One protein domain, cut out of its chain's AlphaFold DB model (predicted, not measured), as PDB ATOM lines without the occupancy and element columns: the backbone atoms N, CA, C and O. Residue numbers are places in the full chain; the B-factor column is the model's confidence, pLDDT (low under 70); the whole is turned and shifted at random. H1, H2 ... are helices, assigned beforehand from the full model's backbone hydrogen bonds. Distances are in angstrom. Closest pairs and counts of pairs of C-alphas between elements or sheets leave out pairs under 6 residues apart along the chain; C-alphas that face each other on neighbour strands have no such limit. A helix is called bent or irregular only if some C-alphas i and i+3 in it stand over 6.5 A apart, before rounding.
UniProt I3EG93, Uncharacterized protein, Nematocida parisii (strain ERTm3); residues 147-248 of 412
ATOM      1  N   PHE A 147      11.946 -13.050  76.278       79.56
ATOM      2  CA  PHE A 147      11.935 -14.202  75.378       79.56
ATOM      3  C   PHE A 147      13.320 -14.846  75.286       79.56
ATOM      4  O   PHE A 147      13.428 -16.042  75.540       79.56
ATOM      5  N   LEU A 148      14.365 -14.044  75.048       74.38
ATOM      6  CA  LEU A 148      15.749 -14.520  74.929       74.38
ATOM      7  C   LEU A 148      16.228 -15.297  76.168       74.38
ATOM      8  O   LEU A 148      17.071 -16.171  76.040       74.38
ATOM      9  N   SER A 149      15.671 -15.021  77.357       65.38
ATOM     10  CA  SER A 149      15.892 -15.810  78.587       65.38
ATOM     11  C   SER A 149      17.366 -16.114  78.906       65.38
ATOM     12  O   SER A 149      17.665 -17.158  79.477       65.38
ATOM     13  N   ASN A 150      18.273 -15.198  78.566       69.00
ATOM     14  CA  ASN A 150      19.710 -15.383  78.749       69.00
ATOM     15  C   ASN A 150      20.110 -15.203  80.232       69.00
ATOM     16  O   ASN A 150      19.605 -14.306  80.915       69.00
ATOM     17  N   GLN A 151      21.018 -16.047  80.730       66.19
ATOM     18  CA  GLN A 151      21.543 -16.001  82.100       66.19
ATOM     19  C   GLN A 151      22.266 -14.670  82.389       66.19
ATOM     20  O   GLN A 151      22.100 -14.098  83.474       66.19
ATOM     21  N   SER A 152      22.944 -14.111  81.378       74.81
ATOM     22  CA  SER A 152      23.667 -12.832  81.446       74.81
ATOM     23  C   SER A 152      22.758 -11.615  81.662       74.81
ATOM     24  O   SER A 152      23.221 -10.555  82.080       74.81
ATOM     25  N   LEU A 153      21.437 -11.740  81.454       78.25
ATOM     26  CA  LEU A 153      20.507 -10.619  81.650       78.25
ATOM     27  C   LEU A 153      20.503 -10.105  83.093       78.25
ATOM     28  O   LEU A 153      20.233  -8.929  83.309       78.25
ATOM     29  N   SER A 154      20.790 -10.946  84.087       76.88
ATOM     30  CA  SER A 154      20.897 -10.476  85.477       76.88
ATOM     31  C   SER A 154      22.096  -9.545  85.678       76.88
ATOM     32  O   SER A 154      21.969  -8.494  86.313       76.88
ATOM     33  N   GLU A 155      23.220  -9.862  85.041       80.12
ATOM     34  CA  GLU A 155      24.458  -9.087  85.087       80.12
ATOM     35  C   GLU A 155      24.315  -7.747  84.368       80.12
ATOM     36  O   GLU A 155      24.704  -6.714  84.922       80.12
ATOM     37  N   TRP A 156      23.658  -7.731  83.201       81.06
ATOM     38  CA  TRP A 156      23.438  -6.512  82.410       81.06
ATOM     39  C   TRP A 156      22.715  -5.416  83.201       81.06
ATOM     40  O   TRP A 156      22.896  -4.234  82.921       81.06
ATOM     41  N   PHE A 157      21.893  -5.786  84.183       76.62
ATOM     42  CA  PHE A 157      21.090  -4.841  84.955       76.62
ATOM     43  C   PHE A 157      21.566  -4.702  86.405       76.62
ATOM     44  O   PHE A 157      20.958  -3.938  87.152       76.62
ATOM     45  N   SER A 158      22.643  -5.383  86.819       75.19
ATOM     46  CA  SER A 158      23.149  -5.420  88.206       75.19
ATOM     47  C   SER A 158      23.567  -4.046  88.767       75.19
ATOM     48  O   SER A 158      23.388  -3.792  89.959       75.19
ATOM     49  N   GLY A 159      24.001  -3.112  87.913       67.88
ATOM     50  CA  GLY A 159      24.423  -1.755  88.297       67.88
ATOM     51  C   GLY A 159      23.453  -0.621  87.942       67.88
ATOM     52  O   GLY A 159      23.778   0.545  88.151       67.88
ATOM     53  N   CYS A 160      22.278  -0.913  87.376       66.69
ATOM     54  CA  CYS A 160      21.388   0.131  86.862       66.69
ATOM     55  C   CYS A 160      20.364   0.596  87.910       66.69
ATOM     56  O   CYS A 160      19.633  -0.216  88.470       66.69
ATOM     57  N   SER A 161      20.203   1.913  88.083       64.38
ATOM     58  CA  SER A 161      19.146   2.552  88.898       64.38
ATOM     59  C   SER A 161      17.785   2.580  88.185       64.38
ATOM     60  O   SER A 161      17.024   3.548  88.222       64.38
ATOM     61  N   TRP A 162      17.476   1.491  87.489       65.38
ATOM     62  CA  TRP A 162      16.383   1.396  86.530       65.38
ATOM     63  C   TRP A 162      14.991   1.552  87.192       65.38
ATOM     64  O   TRP A 162      14.053   2.034  86.556       65.38
ATOM     65  N   ILE A 163      14.890   1.259  88.495       62.44
ATOM     66  CA  ILE A 163      13.688   1.416  89.336       62.44
ATOM     67  C   ILE A 163      13.272   2.888  89.471       62.44
ATOM     68  O   ILE A 163      12.077   3.186  89.507       62.44
ATOM     69  N   ASN A 164      14.229   3.821  89.464       63.34
ATOM     70  CA  ASN A 164      13.984   5.236  89.770       63.34
ATOM     71  C   ASN A 164      13.134   5.971  88.727       63.34
ATOM     72  O   ASN A 164      12.583   7.030  89.026       63.34
ATOM     73  N   GLY A 165      12.995   5.433  87.515       60.62
ATOM     74  CA  GLY A 165      12.101   6.015  86.514       60.62
ATOM     75  C   GLY A 165      10.965   5.110  86.067       60.62
ATOM     76  O   GLY A 165      10.282   5.423  85.087       60.62
ATOM     77  N   LEU A 166      10.665   4.066  86.846       65.62
ATOM     78  CA  LEU A 166       9.340   3.456  86.838       65.62
ATOM     79  C   LEU A 166       8.321   4.480  87.361       65.62
ATOM     80  O   LEU A 166       8.084   4.610  88.558       65.62
ATOM     81  N   LYS A 167       7.721   5.249  86.453       61.78
ATOM     82  CA  LYS A 167       6.652   6.205  86.777       61.78
ATOM     83  C   LYS A 167       5.277   5.571  86.561       61.78
ATOM     84  O   LYS A 167       5.103   4.753  85.661       61.78
ATOM     85  N   ALA A 168       4.280   6.025  87.325       55.31
ATOM     86  CA  ALA A 168       2.889   5.568  87.224       55.31
ATOM     87  C   ALA A 168       2.263   5.764  85.827       55.31
ATOM     88  O   ALA A 168       1.491   4.921  85.383       55.31
ATOM     89  N   ASN A 169       2.650   6.829  85.113       52.03
ATOM     90  CA  ASN A 169       2.216   7.123  83.735       52.03
ATOM     91  C   ASN A 169       3.165   6.554  82.665       52.03
ATOM     92  O   ASN A 169       3.033   6.858  81.481       52.03
ATOM     93  N   GLY A 170       4.169   5.789  83.092       57.06
ATOM     94  CA  GLY A 170       5.151   5.163  82.229       57.06
ATOM     95  C   GLY A 170       4.763   3.736  81.856       57.06
ATOM     96  O   GLY A 170       3.718   3.210  82.253       57.06
ATOM     97  N   PRO A 171       5.618   3.069  81.085       58.44
ATOM     98  CA  PRO A 171       5.294   1.775  80.539       58.44
ATOM     99  C   PRO A 171       5.712   0.683  81.539       58.44
ATOM    100  O   PRO A 171       6.743   0.025  81.447       58.44
ATOM    101  N   LEU A 172       4.893   0.589  82.581       65.81
ATOM    102  CA  LEU A 172       5.195  -0.096  83.829       65.81
ATOM    103  C   LEU A 172       4.998  -1.620  83.742       65.81
ATOM    104  O   LEU A 172       5.686  -2.385  84.408       65.81
ATOM    105  N   GLY A 173       4.067  -2.072  82.903       67.94
ATOM    106  CA  GLY A 173       3.597  -3.455  82.893       67.94
ATOM    107  C   GLY A 173       4.673  -4.493  82.580       67.94
ATOM    108  O   GLY A 173       4.957  -5.366  83.404       67.94
ATOM    109  N   ASN A 174       5.319  -4.387  81.413       72.62
ATOM    110  CA  ASN A 174       6.365  -5.344  81.046       72.62
ATOM    111  C   ASN A 174       7.610  -5.153  81.919       72.62
ATOM    112  O   ASN A 174       8.248  -6.133  82.294       72.62
ATOM    113  N   ALA A 175       7.913  -3.908  82.297       71.12
ATOM    114  CA  ALA A 175       9.033  -3.575  83.169       71.12
ATOM    115  C   ALA A 175       8.950  -4.291  84.531       71.12
ATOM    116  O   ALA A 175       9.952  -4.826  84.995       71.12
ATOM    117  N   ILE A 176       7.759  -4.404  85.132       73.31
ATOM    118  CA  ILE A 176       7.560  -5.162  86.381       73.31
ATOM    119  C   ILE A 176       7.828  -6.662  86.191       73.31
ATOM    120  O   ILE A 176       8.476  -7.298  87.026       73.31
ATOM    121  N   LEU A 177       7.333  -7.248  85.094       72.81
ATOM    122  CA  LEU A 177       7.583  -8.663  84.796       72.81
ATOM    123  C   LEU A 177       9.078  -8.948  84.640       72.81
ATOM    124  O   LEU A 177       9.551  -9.998  85.076       72.81
ATOM    125  N   PHE A 178       9.806  -8.009  84.040       74.00
ATOM    126  CA  PHE A 178      11.248  -8.092  83.870       74.00
ATOM    127  C   PHE A 178      11.987  -8.141  85.210       74.00
ATOM    128  O   PHE A 178      12.780  -9.057  85.417       74.00
ATOM    129  N   VAL A 179      11.664  -7.263  86.166       72.38
ATOM    130  CA  VAL A 179      12.315  -7.277  87.503       72.38
ATOM    131  C   VAL A 179      12.092  -8.581  88.211       72.38
ATOM    132  O   VAL A 179      13.030  -9.146  88.760       72.38
ATOM    133  N   GLY A 180      10.847  -9.064  88.185       68.75
ATOM    134  CA  GLY A 180      10.497 -10.284  88.894       68.75
ATOM    135  C   GLY A 180      11.299 -11.488  88.412       68.75
ATOM    136  O   GLY A 180      11.459 -12.438  89.171       68.75
ATOM    137  N   LYS A 181      11.804 -11.457  87.171       73.81
ATOM    138  CA  LYS A 181      12.660 -12.506  86.608       73.81
ATOM    139  C   LYS A 181      14.151 -12.220  86.815       73.81
ATOM    140  O   LYS A 181      14.895 -13.146  87.107       73.81
ATOM    141  N   VAL A 182      14.582 -10.970  86.649       72.19
ATOM    142  CA  VAL A 182      16.005 -10.607  86.527       72.19
ATOM    143  C   VAL A 182      16.618 -10.146  87.850       72.19
ATOM    144  O   VAL A 182      17.778 -10.441  88.122       72.19
ATOM    145  N   ARG A 183      15.851  -9.453  88.701       71.44
ATOM    146  CA  ARG A 183      16.313  -8.902  89.986       71.44
ATOM    147  C   ARG A 183      15.266  -9.109  91.093       71.44
ATOM    148  O   ARG A 183      14.668  -8.144  91.568       71.44
ATOM    149  N   PRO A 184      15.053 -10.349  91.574       70.19
ATOM    150  CA  PRO A 184      14.106 -10.617  92.666       70.19
ATOM    151  C   PRO A 184      14.484  -9.918  93.990       70.19
ATOM    152  O   PRO A 184      13.622  -9.692  94.844       70.19
ATOM    153  N   GLN A 185      15.761  -9.542  94.136       71.44
ATOM    154  CA  GLN A 185      16.322  -8.836  95.293       71.44
ATOM    155  C   GLN A 185      15.638  -7.474  95.529       71.44
ATOM    156  O   GLN A 185      15.336  -7.119  96.668       71.44
ATOM    157  N   ASP A 186      15.309  -6.740  94.459       71.12
ATOM    158  CA  ASP A 186      14.788  -5.365  94.548       71.12
ATOM    159  C   ASP A 186      13.268  -5.308  94.768       71.12
ATOM    160  O   ASP A 186      12.618  -4.268  94.612       71.12
ATOM    161  N   SER A 187      12.658  -6.441  95.120       73.44
ATOM    162  CA  SER A 187      11.205  -6.569  95.204       73.44
ATOM    163  C   SER A 187      10.548  -5.531  96.119       73.44
ATOM    164  O   SER A 187       9.446  -5.069  95.821       73.44
ATOM    165  N   ARG A 188      11.234  -5.099  97.187       77.31
ATOM    166  CA  ARG A 188      10.750  -4.065  98.118       77.31
ATOM    167  C   ARG A 188      10.604  -2.689  97.470       77.31
ATOM    168  O   ARG A 188       9.588  -2.034  97.693       77.31
ATOM    169  N   GLU A 189      11.579  -2.261  96.675       75.12
ATOM    170  CA  GLU A 189      11.561  -0.944  96.028       75.12
ATOM    171  C   GLU A 189      10.475  -0.882  94.956       75.12
ATOM    172  O   GLU A 189       9.699   0.072  94.909       75.12
ATOM    173  N   VAL A 190      10.328  -1.962  94.179       77.75
ATOM    174  CA  VAL A 190       9.243  -2.094  93.198       77.75
ATOM    175  C   VAL A 190       7.878  -2.007  93.882       77.75
ATOM    176  O   VAL A 190       7.013  -1.266  93.424       77.75
ATOM    177  N   ILE A 191       7.674  -2.704  95.006       78.62
ATOM    178  CA  ILE A 191       6.426  -2.613  95.787       78.62
ATOM    179  C   ILE A 191       6.190  -1.178  96.291       78.62
ATOM    180  O   ILE A 191       5.050  -0.710  96.295       78.62
ATOM    181  N   GLY A 192       7.250  -0.460  96.670       78.62
ATOM    182  CA  GLY A 192       7.184   0.957  97.038       78.62
ATOM    183  C   GLY A 192       6.690   1.844  95.894       78.62
ATOM    184  O   GLY A 192       5.780   2.648  96.098       78.62
ATOM    185  N   VAL A 193       7.220   1.648  94.682       77.25
ATOM    186  CA  VAL A 193       6.767   2.355  93.472       77.25
ATOM    187  C   VAL A 193       5.298   2.045  93.180       77.25
ATOM    188  O   VAL A 193       4.511   2.961  92.941       77.25
ATOM    189  N   LEU A 194       4.903   0.770  93.270       77.25
ATOM    190  CA  LEU A 194       3.540   0.303  92.992       77.25
ATOM    191  C   LEU A 194       2.469   0.941  93.882       77.25
ATOM    192  O   LEU A 194       1.317   1.027  93.462       77.25
ATOM    193  N   LYS A 195       2.830   1.431  95.074       77.19
ATOM    194  CA  LYS A 195       1.894   2.094  95.994       77.19
ATOM    195  C   LYS A 195       1.187   3.299  95.371       77.19
ATOM    196  O   LYS A 195       0.035   3.563  95.705       77.19
ATOM    197  N   ASN A 196       1.869   4.017  94.484       71.62
ATOM    198  CA  ASN A 196       1.371   5.265  93.902       71.62
ATOM    199  C   ASN A 196       0.831   5.078  92.474       71.62
ATOM    200  O   ASN A 196       0.558   6.061  91.786       71.62
ATOM    201  N   VAL A 197       0.705   3.834  91.998       73.12
ATOM    202  CA  VAL A 197       0.310   3.536  90.618       73.12
ATOM    203  C   VAL A 197      -1.151   3.100  90.559       73.12
ATOM    204  O   VAL A 197      -1.517   2.056  91.091       73.12
ATOM    205  N   SER A 198      -1.965   3.831  89.796       69.94
ATOM    206  CA  SER A 198      -3.323   3.433  89.407       69.94
ATOM    207  C   SER A 198      -3.347   2.867  87.980       69.94
ATOM    208  O   SER A 198      -3.770   3.508  87.017       69.94
ATOM    209  N   ALA A 199      -2.856   1.638  87.810       70.62
ATOM    210  CA  ALA A 199      -2.801   1.007  86.492       70.62
ATOM    211  C   ALA A 199      -4.153   0.398  86.082       70.62
ATOM    212  O   ALA A 199      -4.842  -0.227  86.883       70.62
ATOM    213  N   LYS A 200      -4.493   0.497  84.791       71.75
ATOM    214  CA  LYS A 200      -5.657  -0.167  84.176       71.75
ATOM    215  C   LYS A 200      -5.212  -1.126  83.067       71.75
ATOM    216  O   LYS A 200      -4.098  -1.032  82.554       71.75
ATOM    217  N   GLY A 201      -6.085  -2.057  82.685       75.62
ATOM    218  CA  GLY A 201      -5.830  -2.983  81.577       75.62
ATOM    219  C   GLY A 201      -4.748  -4.018  81.899       75.62
ATOM    220  O   GLY A 201      -4.651  -4.488  83.031       75.62
ATOM    221  N   ILE A 202      -3.929  -4.395  80.915       76.44
ATOM    222  CA  ILE A 202      -2.967  -5.502  81.059       76.44
ATOM    223  C   ILE A 202      -1.902  -5.257  82.136       76.44
ATOM    224  O   ILE A 202      -1.527  -6.185  82.850       76.44
ATOM    225  N   THR A 203      -1.497  -4.001  82.330       78.06
ATOM    226  CA  THR A 203      -0.542  -3.593  83.367       78.06
ATOM    227  C   THR A 203      -1.044  -3.954  84.764       78.06
ATOM    228  O   THR A 203      -0.280  -4.463  85.575       78.06
ATOM    229  N   SER A 204      -2.342  -3.771  85.035       79.12
ATOM    230  CA  SER A 204      -2.940  -4.133  86.330       79.12
ATOM    231  C   SER A 204      -2.879  -5.642  86.599       79.12
ATOM    232  O   SER A 204      -2.546  -6.068  87.701       79.12
ATOM    233  N   VAL A 205      -3.090  -6.468  85.571       82.31
ATOM    234  CA  VAL A 205      -2.959  -7.934  85.659       82.31
ATOM    235  C   VAL A 205      -1.504  -8.336  85.921       82.31
ATOM    236  O   VAL A 205      -1.238  -9.219  86.736       82.31
ATOM    237  N   GLN A 206      -0.549  -7.675  85.263       80.44
ATOM    238  CA  GLN A 206       0.882  -7.922  85.463       80.44
ATOM    239  C   GLN A 206       1.339  -7.530  86.877       80.44
ATOM    240  O   GLN A 206       2.081  -8.290  87.498       80.44
ATOM    241  N   ILE A 207       0.834  -6.414  87.416       83.12
ATOM    242  CA  ILE A 207       1.065  -6.002  88.810       83.12
ATOM    243  C   ILE A 207       0.542  -7.065  89.774       83.12
ATOM    244  O   ILE A 207       1.277  -7.501  90.654       83.12
ATOM    245  N   VAL A 208      -0.696  -7.531  89.591       84.94
ATOM    246  CA  VAL A 208      -1.298  -8.556  90.460       84.94
ATOM    247  C   VAL A 208      -0.476  -9.848  90.460       84.94
ATOM    248  O   VAL A 208      -0.202 -10.396  91.527       84.94
ATOM    249  N   ARG A 209      -0.015 -10.308  89.287       84.75
ATOM    250  CA  ARG A 209       0.862 -11.492  89.166       84.75
ATOM    251  C   ARG A 209       2.229 -11.312  89.810       84.75
ATOM    252  O   ARG A 209       2.849 -12.289  90.217       84.75
ATOM    253  N   TYR A 210       2.736 -10.086  89.835       83.38
ATOM    254  CA  TYR A 210       3.988  -9.782  90.509       83.38
ATOM    255  C   TYR A 210       3.796  -9.771  92.027       83.38
ATOM    256  O   TYR A 210       4.524 -10.450  92.747       83.38
ATOM    257  N   LEU A 211       2.764  -9.076  92.512       84.25
ATOM    258  CA  LEU A 211       2.430  -9.015  93.934       84.25
ATOM    259  C   LEU A 211       2.152 -10.407  94.517       84.25
ATOM    260  O   LEU A 211       2.599 -10.680  95.629       84.25
ATOM    261  N   SER A 212       1.500 -11.306  93.765       84.69
ATOM    262  CA  SER A 212       1.213 -12.670  94.232       84.69
ATOM    263  C   SER A 212       2.466 -13.506  94.525       84.69
ATOM    264  O   SER A 212       2.410 -14.415  95.348       84.69
ATOM    265  N   LYS A 213       3.615 -13.177  93.918       83.94
ATOM    266  CA  LYS A 213       4.905 -13.831  94.204       83.94
ATOM    267  C   LYS A 213       5.597 -13.294  95.459       83.94
ATOM    268  O   LYS A 213       6.491 -13.951  95.983       83.94
ATOM    269  N   HIS A 214       5.197 -12.121  95.951       82.88
ATOM    270  CA  HIS A 214       5.861 -11.408  97.048       82.88
ATOM    271  C   HIS A 214       4.940 -11.178  98.257       82.88
ATOM    272  O   HIS A 214       5.116 -10.221  99.013       82.88
ATOM    273  N   LEU A 215       3.973 -12.076  98.475       79.38
ATOM    274  CA  LEU A 215       2.978 -11.972  99.551       79.38
ATOM    275  C   LEU A 215       3.547 -12.122 100.972       79.38
ATOM    276  O   LEU A 215       2.837 -11.852 101.936       79.38
ATOM    277  N   SER A 216       4.833 -12.455 101.125       79.81
ATOM    278  CA  SER A 216       5.543 -12.360 102.410       79.81
ATOM    279  C   SER A 216       5.697 -10.911 102.899       79.81
ATOM    280  O   SER A 216       5.946 -10.683 104.080       79.81
ATOM    281  N   ASN A 217       5.575  -9.915 102.009       81.50
ATOM    282  CA  ASN A 217       5.673  -8.500 102.363       81.50
ATOM    283  C   ASN A 217       4.283  -7.924 102.725       81.50
ATOM    284  O   ASN A 217       3.381  -7.946 101.881       81.50
ATOM    285  N   PRO A 218       4.096  -7.324 103.918       81.62
ATOM    286  CA  PRO A 218       2.804  -6.767 104.336       81.62
ATOM    287  C   PRO A 218       2.300  -5.638 103.424       81.62
ATOM    288  O   PRO A 218       1.091  -5.484 103.236       81.62
ATOM    289  N   LEU A 219       3.201  -4.866 102.805       82.31
ATOM    290  CA  LEU A 219       2.819  -3.838 101.833       82.31
ATOM    291  C   LEU A 219       2.255  -4.457 100.549       82.31
ATOM    292  O   LEU A 219       1.277  -3.942 100.011       82.31
ATOM    293  N   ALA A 220       2.821  -5.579 100.091       82.25
ATOM    294  CA  ALA A 220       2.310  -6.291  98.923       82.25
ATOM    295  C   ALA A 220       0.906  -6.843  99.183       82.25
ATOM    296  O   ALA A 220       0.037  -6.700  98.329       82.25
ATOM    297  N   VAL A 221       0.660  -7.386 100.380       82.62
ATOM    298  CA  VAL A 221      -0.670  -7.856 100.801       82.62
ATOM    299  C   VAL A 221      -1.691  -6.716 100.785       82.62
ATOM    300  O   VAL A 221      -2.793  -6.891 100.266       82.62
ATOM    301  N   LYS A 222      -1.324  -5.531 101.295       83.31
ATOM    302  CA  LYS A 222      -2.205  -4.352 101.305       83.31
ATOM    303  C   LYS A 222      -2.516  -3.826  99.900       83.31
ATOM    304  O   LYS A 222      -3.642  -3.420  99.646       83.31
ATOM    305  N   LEU A 223      -1.540  -3.813  98.993       83.12
ATOM    306  CA  LEU A 223      -1.782  -3.409  97.602       83.12
ATOM    307  C   LEU A 223      -2.596  -4.463  96.851       83.12
ATOM    308  O   LEU A 223      -3.498  -4.131  96.092       83.12
ATOM    309  N   PHE A 224      -2.322  -5.744  97.094       84.25
ATOM    310  CA  PHE A 224      -3.068  -6.839  96.488       84.25
ATOM    311  C   PHE A 224      -4.543  -6.820  96.904       84.25
ATOM    312  O   PHE A 224      -5.418  -7.040  96.067       84.25
ATOM    313  N   SER A 225      -4.843  -6.519  98.173       81.12
ATOM    314  CA  SER A 225      -6.225  -6.477  98.662       81.12
ATOM    315  C   SER A 225      -7.062  -5.368  98.021       81.12
ATOM    316  O   SER A 225      -8.269  -5.548  97.876       81.12
ATOM    317  N   GLN A 226      -6.447  -4.277  97.549       82.94
ATOM    318  CA  GLN A 226      -7.143  -3.242  96.776       82.94
ATOM    319  C   GLN A 226      -7.688  -3.808  95.455       82.94
ATOM    320  O   GLN A 226      -8.835  -3.551  95.102       82.94
ATOM    321  N   TYR A 227      -6.929  -4.673  94.771       81.56
ATOM    322  CA  TYR A 227      -7.361  -5.318  93.520       81.56
ATOM    323  C   TYR A 227      -8.493  -6.345  93.698       81.56
ATOM    324  O   TYR A 227      -9.111  -6.749  92.710       81.56
ATOM    325  N   LEU A 228      -8.805  -6.744  94.936       79.25
ATOM    326  CA  LEU A 228      -9.961  -7.589  95.262       79.25
ATOM    327  C   LEU A 228     -11.272  -6.798  95.371       79.25
ATOM    328  O   LEU A 228     -12.323  -7.393  95.602       79.25
ATOM    329  N   VAL A 229     -11.245  -5.480  95.171       79.62
ATOM    330  CA  VAL A 229     -12.447  -4.643  95.107       79.62
ATOM    331  C   VAL A 229     -12.747  -4.311  93.647       79.62
ATOM    332  O   VAL A 229     -11.975  -3.628  92.972       79.62
ATOM    333  N   LEU A 230     -13.882  -4.817  93.146       71.12
ATOM    334  CA  LEU A 230     -14.295  -4.664  91.745       71.12
ATOM    335  C   LEU A 230     -14.668  -3.216  91.385       71.12
ATOM    336  O   LEU A 230     -14.480  -2.822  90.242       71.12
ATOM    337  N   ASP A 231     -15.207  -2.436  92.326       66.81
ATOM    338  CA  ASP A 231     -15.681  -1.065  92.064       66.81
ATOM    339  C   ASP A 231     -14.551  -0.106  91.656       66.81
ATOM    340  O   ASP A 231     -14.773   0.835  90.899       66.81
ATOM    341  N   GLU A 232     -13.325  -0.381  92.103       62.31
ATOM    342  CA  GLU A 232     -12.160   0.476  91.869       62.31
ATOM    343  C   GLU A 232     -11.283  -0.016  90.705       62.31
ATOM    344  O   GLU A 232     -10.451   0.732  90.190       62.31
ATOM    345  N   ASN A 233     -11.468  -1.264  90.255       68.06
ATOM    346  CA  ASN A 233     -10.509  -1.957  89.395       68.06
ATOM    347  C   ASN A 233     -11.127  -2.576  88.144       68.06
ATOM    348  O   ASN A 233     -12.320  -2.854  88.043       68.06
ATOM    349  N   SER A 234     -10.270  -2.849  87.158       78.31
ATOM    350  CA  SER A 234     -10.703  -3.552  85.953       78.31
ATOM    351  C   SER A 234     -11.143  -4.987  86.275       78.31
ATOM    352  O   SER A 234     -10.582  -5.654  87.149       78.31
ATOM    353  N   MET A 235     -12.117  -5.507  85.524       81.00
ATOM    354  CA  MET A 235     -12.609  -6.881  85.705       81.00
ATOM    355  C   MET A 235     -11.485  -7.922  85.571       81.00
ATOM    356  O   MET A 235     -11.475  -8.921  86.284       81.00
ATOM    357  N   ALA A 236     -10.518  -7.672  84.683       80.88
ATOM    358  CA  ALA A 236      -9.388  -8.565  84.446       80.88
ATOM    359  C   ALA A 236      -8.436  -8.636  85.650       80.88
ATOM    360  O   ALA A 236      -8.057  -9.734  86.055       80.88
ATOM    361  N   SER A 237      -8.091  -7.492  86.255       82.31
ATOM    362  CA  SER A 237      -7.274  -7.462  87.478       82.31
ATOM    363  C   SER A 237      -7.976  -8.126  88.654       82.31
ATOM    364  O   SER A 237      -7.336  -8.869  89.390       82.31
ATOM    365  N   PHE A 238      -9.288  -7.919  88.794       85.56
ATOM    366  CA  PHE A 238     -10.075  -8.546  89.855       85.56
ATOM    367  C   PHE A 238     -10.118 -10.075  89.711       85.56
ATOM    368  O   PHE A 238      -9.884 -10.801  90.677       85.56
ATOM    369  N   ILE A 239     -10.357 -10.583  88.496       84.38
ATOM    370  CA  ILE A 239     -10.345 -12.027  88.222       84.38
ATOM    371  C   ILE A 239      -8.954 -12.620  88.465       84.38
ATOM    372  O   ILE A 239      -8.848 -13.675  89.085       84.38
ATOM    373  N   GLU A 240      -7.886 -11.966  88.005       84.69
ATOM    374  CA  GLU A 240      -6.524 -12.446  88.256       84.69
ATOM    375  C   GLU A 240      -6.206 -12.443  89.757       84.69
ATOM    376  O   GLU A 240      -5.653 -13.421  90.254       84.69
ATOM    377  N   ALA A 241      -6.612 -11.407  90.495       85.19
ATOM    378  CA  ALA A 241      -6.407 -11.338  91.938       85.19
ATOM    379  C   ALA A 241      -7.117 -12.504  92.631       85.19
ATOM    380  O   ALA A 241      -6.490 -13.237  93.391       85.19
ATOM    381  N   LEU A 242      -8.377 -12.775  92.273       84.75
ATOM    382  CA  LEU A 242      -9.130 -13.927  92.773       84.75
ATOM    383  C   LEU A 242      -8.428 -15.270  92.543       84.75
ATOM    384  O   LEU A 242      -8.532 -16.158  93.390       84.75
ATOM    385  N   ARG A 243      -7.685 -15.429  91.440       82.69
ATOM    386  CA  ARG A 243      -6.941 -16.670  91.165       82.69
ATOM    387  C   ARG A 243      -5.831 -16.940  92.174       82.69
ATOM    388  O   ARG A 243      -5.556 -18.102  92.466       82.69
ATOM    389  N   HIS A 244      -5.253 -15.888  92.741       82.75
ATOM    390  CA  HIS A 244      -4.140 -15.969  93.688       82.75
ATOM    391  C   HIS A 244      -4.558 -15.728  95.147       82.75
ATOM    392  O   HIS A 244      -3.702 -15.734  96.024       82.75
ATOM    393  N   VAL A 245      -5.857 -15.564  95.445       83.38
ATOM    394  CA  VAL A 245      -6.352 -15.314  96.819       83.38
ATOM    395  C   VAL A 245      -5.946 -16.406  97.806       83.38
ATOM    396  O   VAL A 245      -5.692 -16.103  98.967       83.38
ATOM    397  N   HIS A 246      -5.833 -17.656  97.353       77.88
ATOM    398  CA  HIS A 246      -5.429 -18.787  98.196       77.88
ATOM    399  C   HIS A 246      -4.033 -18.629  98.823       77.88
ATOM    400  O   HIS A 246      -3.734 -19.280  99.818       77.88
ATOM    401  N   LEU A 247      -3.183 -17.772  98.251       79.19
ATOM    402  CA  LEU A 247      -1.838 -17.498  98.756       79.19
ATOM    403  C   LEU A 247      -1.827 -16.460  99.893       79.19
ATOM    404  O   LEU A 247      -0.783 -16.228 100.500       79.19
ATOM    405  N   LEU A 248      -2.958 -15.803 100.176       77.94
ATOM    406  CA  LEU A 248      -3.041 -14.777 101.211       77.94
ATOM    407  C   LEU A 248      -3.292 -15.383 102.601       77.94
ATOM    408  O   LEU A 248      -4.217 -16.181 102.761       77.94
TER     409      LEU A 248
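This is residues 147 to 248 of the 412 residues of an uncharacterized protein of Nematocida parisii (strain ERTm3) (UniProt I3EG93). Three helices, H3, H5 and H7, run the same way in a row with H5 in the middle, and H4 and H6 cover one face of that row, running back the opposite way to H3 and H5 respectively. Two short helical turns, H1 and H2, lie at the H3 end, loosely joined to the rest. The printed part has 102 residues with seven named helices, H1 to H7 in chain order, and no named strand; the class is all helix. It is compact, with a radius of gyration of the C-alphas of 13.5 A and spans of 41 by 28 by 26 A.

H5, residues 202 to 214, starts at C-alpha 202 (-2.967, -5.502, 81.059) and is 19.2 A long. H7, residues 235 to 247, is 20.0 A long and ends at C-alpha 247 (-1.838, -17.498, 98.756); it is irregular, with C-alphas 243 and 246 7.5 A apart. H3, residues 172 to 182, is 15.3 A long. H4, residues 184 to 194, is 15.2 A long and irregular, with C-alphas 185 and 188 7.9 A apart. H6, residues 218 to 226, measures 13.0 A. H2 is residues 162 to 165, 6.3 A; H1, residues 153 to 156, 5.1 A, begins at C-alpha 153 (20.507, -10.619, 81.650).

H5 is the hub, touching four helices. It touches H7 at a shallow tilt of 9 degrees, the same way; the closest C-alphas, of Val 205 and Ser 237, are 4.7 A apart. It touches H3 at a shallow tilt of 31 degrees, the same way, closest at the C-alphas of Gly 173 and Thr 203, 4.2 A. H5 and H6 form a helical hairpin, opposite ways at 36 degrees, only just steep, closest at the C-alphas of Leu 211 and Ala 220, 5.7 A. H3 and H4 form another, at a shallow tilt of 20 degrees, closest at the C-alphas of Gly 180 and Ser 187, 7.4 A. H4 only just touches H6, with 3 pairs of C-alphas within 8 A, closest at Ile 191 and Ala 220, 6.3 A. H1 is close to H3 but not clearly touching, with the C-alphas of Ser 154 and Val 182 5.0 A apart. H2 is near H3. H3 and H7 are apart. In H3 every O i to N i+4 pair is within hydrogen-bond range; in H4 5 of 7 are, in H5 7 of 9, in H6 4 of 5 and in H7 6 of 9, while H1 and H2 are too short for such a pair.

The two C-alphas farthest apart, of Ser 152 and Asp 231, are 42.4 A apart. The printed part has no cut, and no link is long. The mean pLDDT of the printed part is 75.3; 23 residues are under 70, among them residues 159 to 173 and 231 to 233.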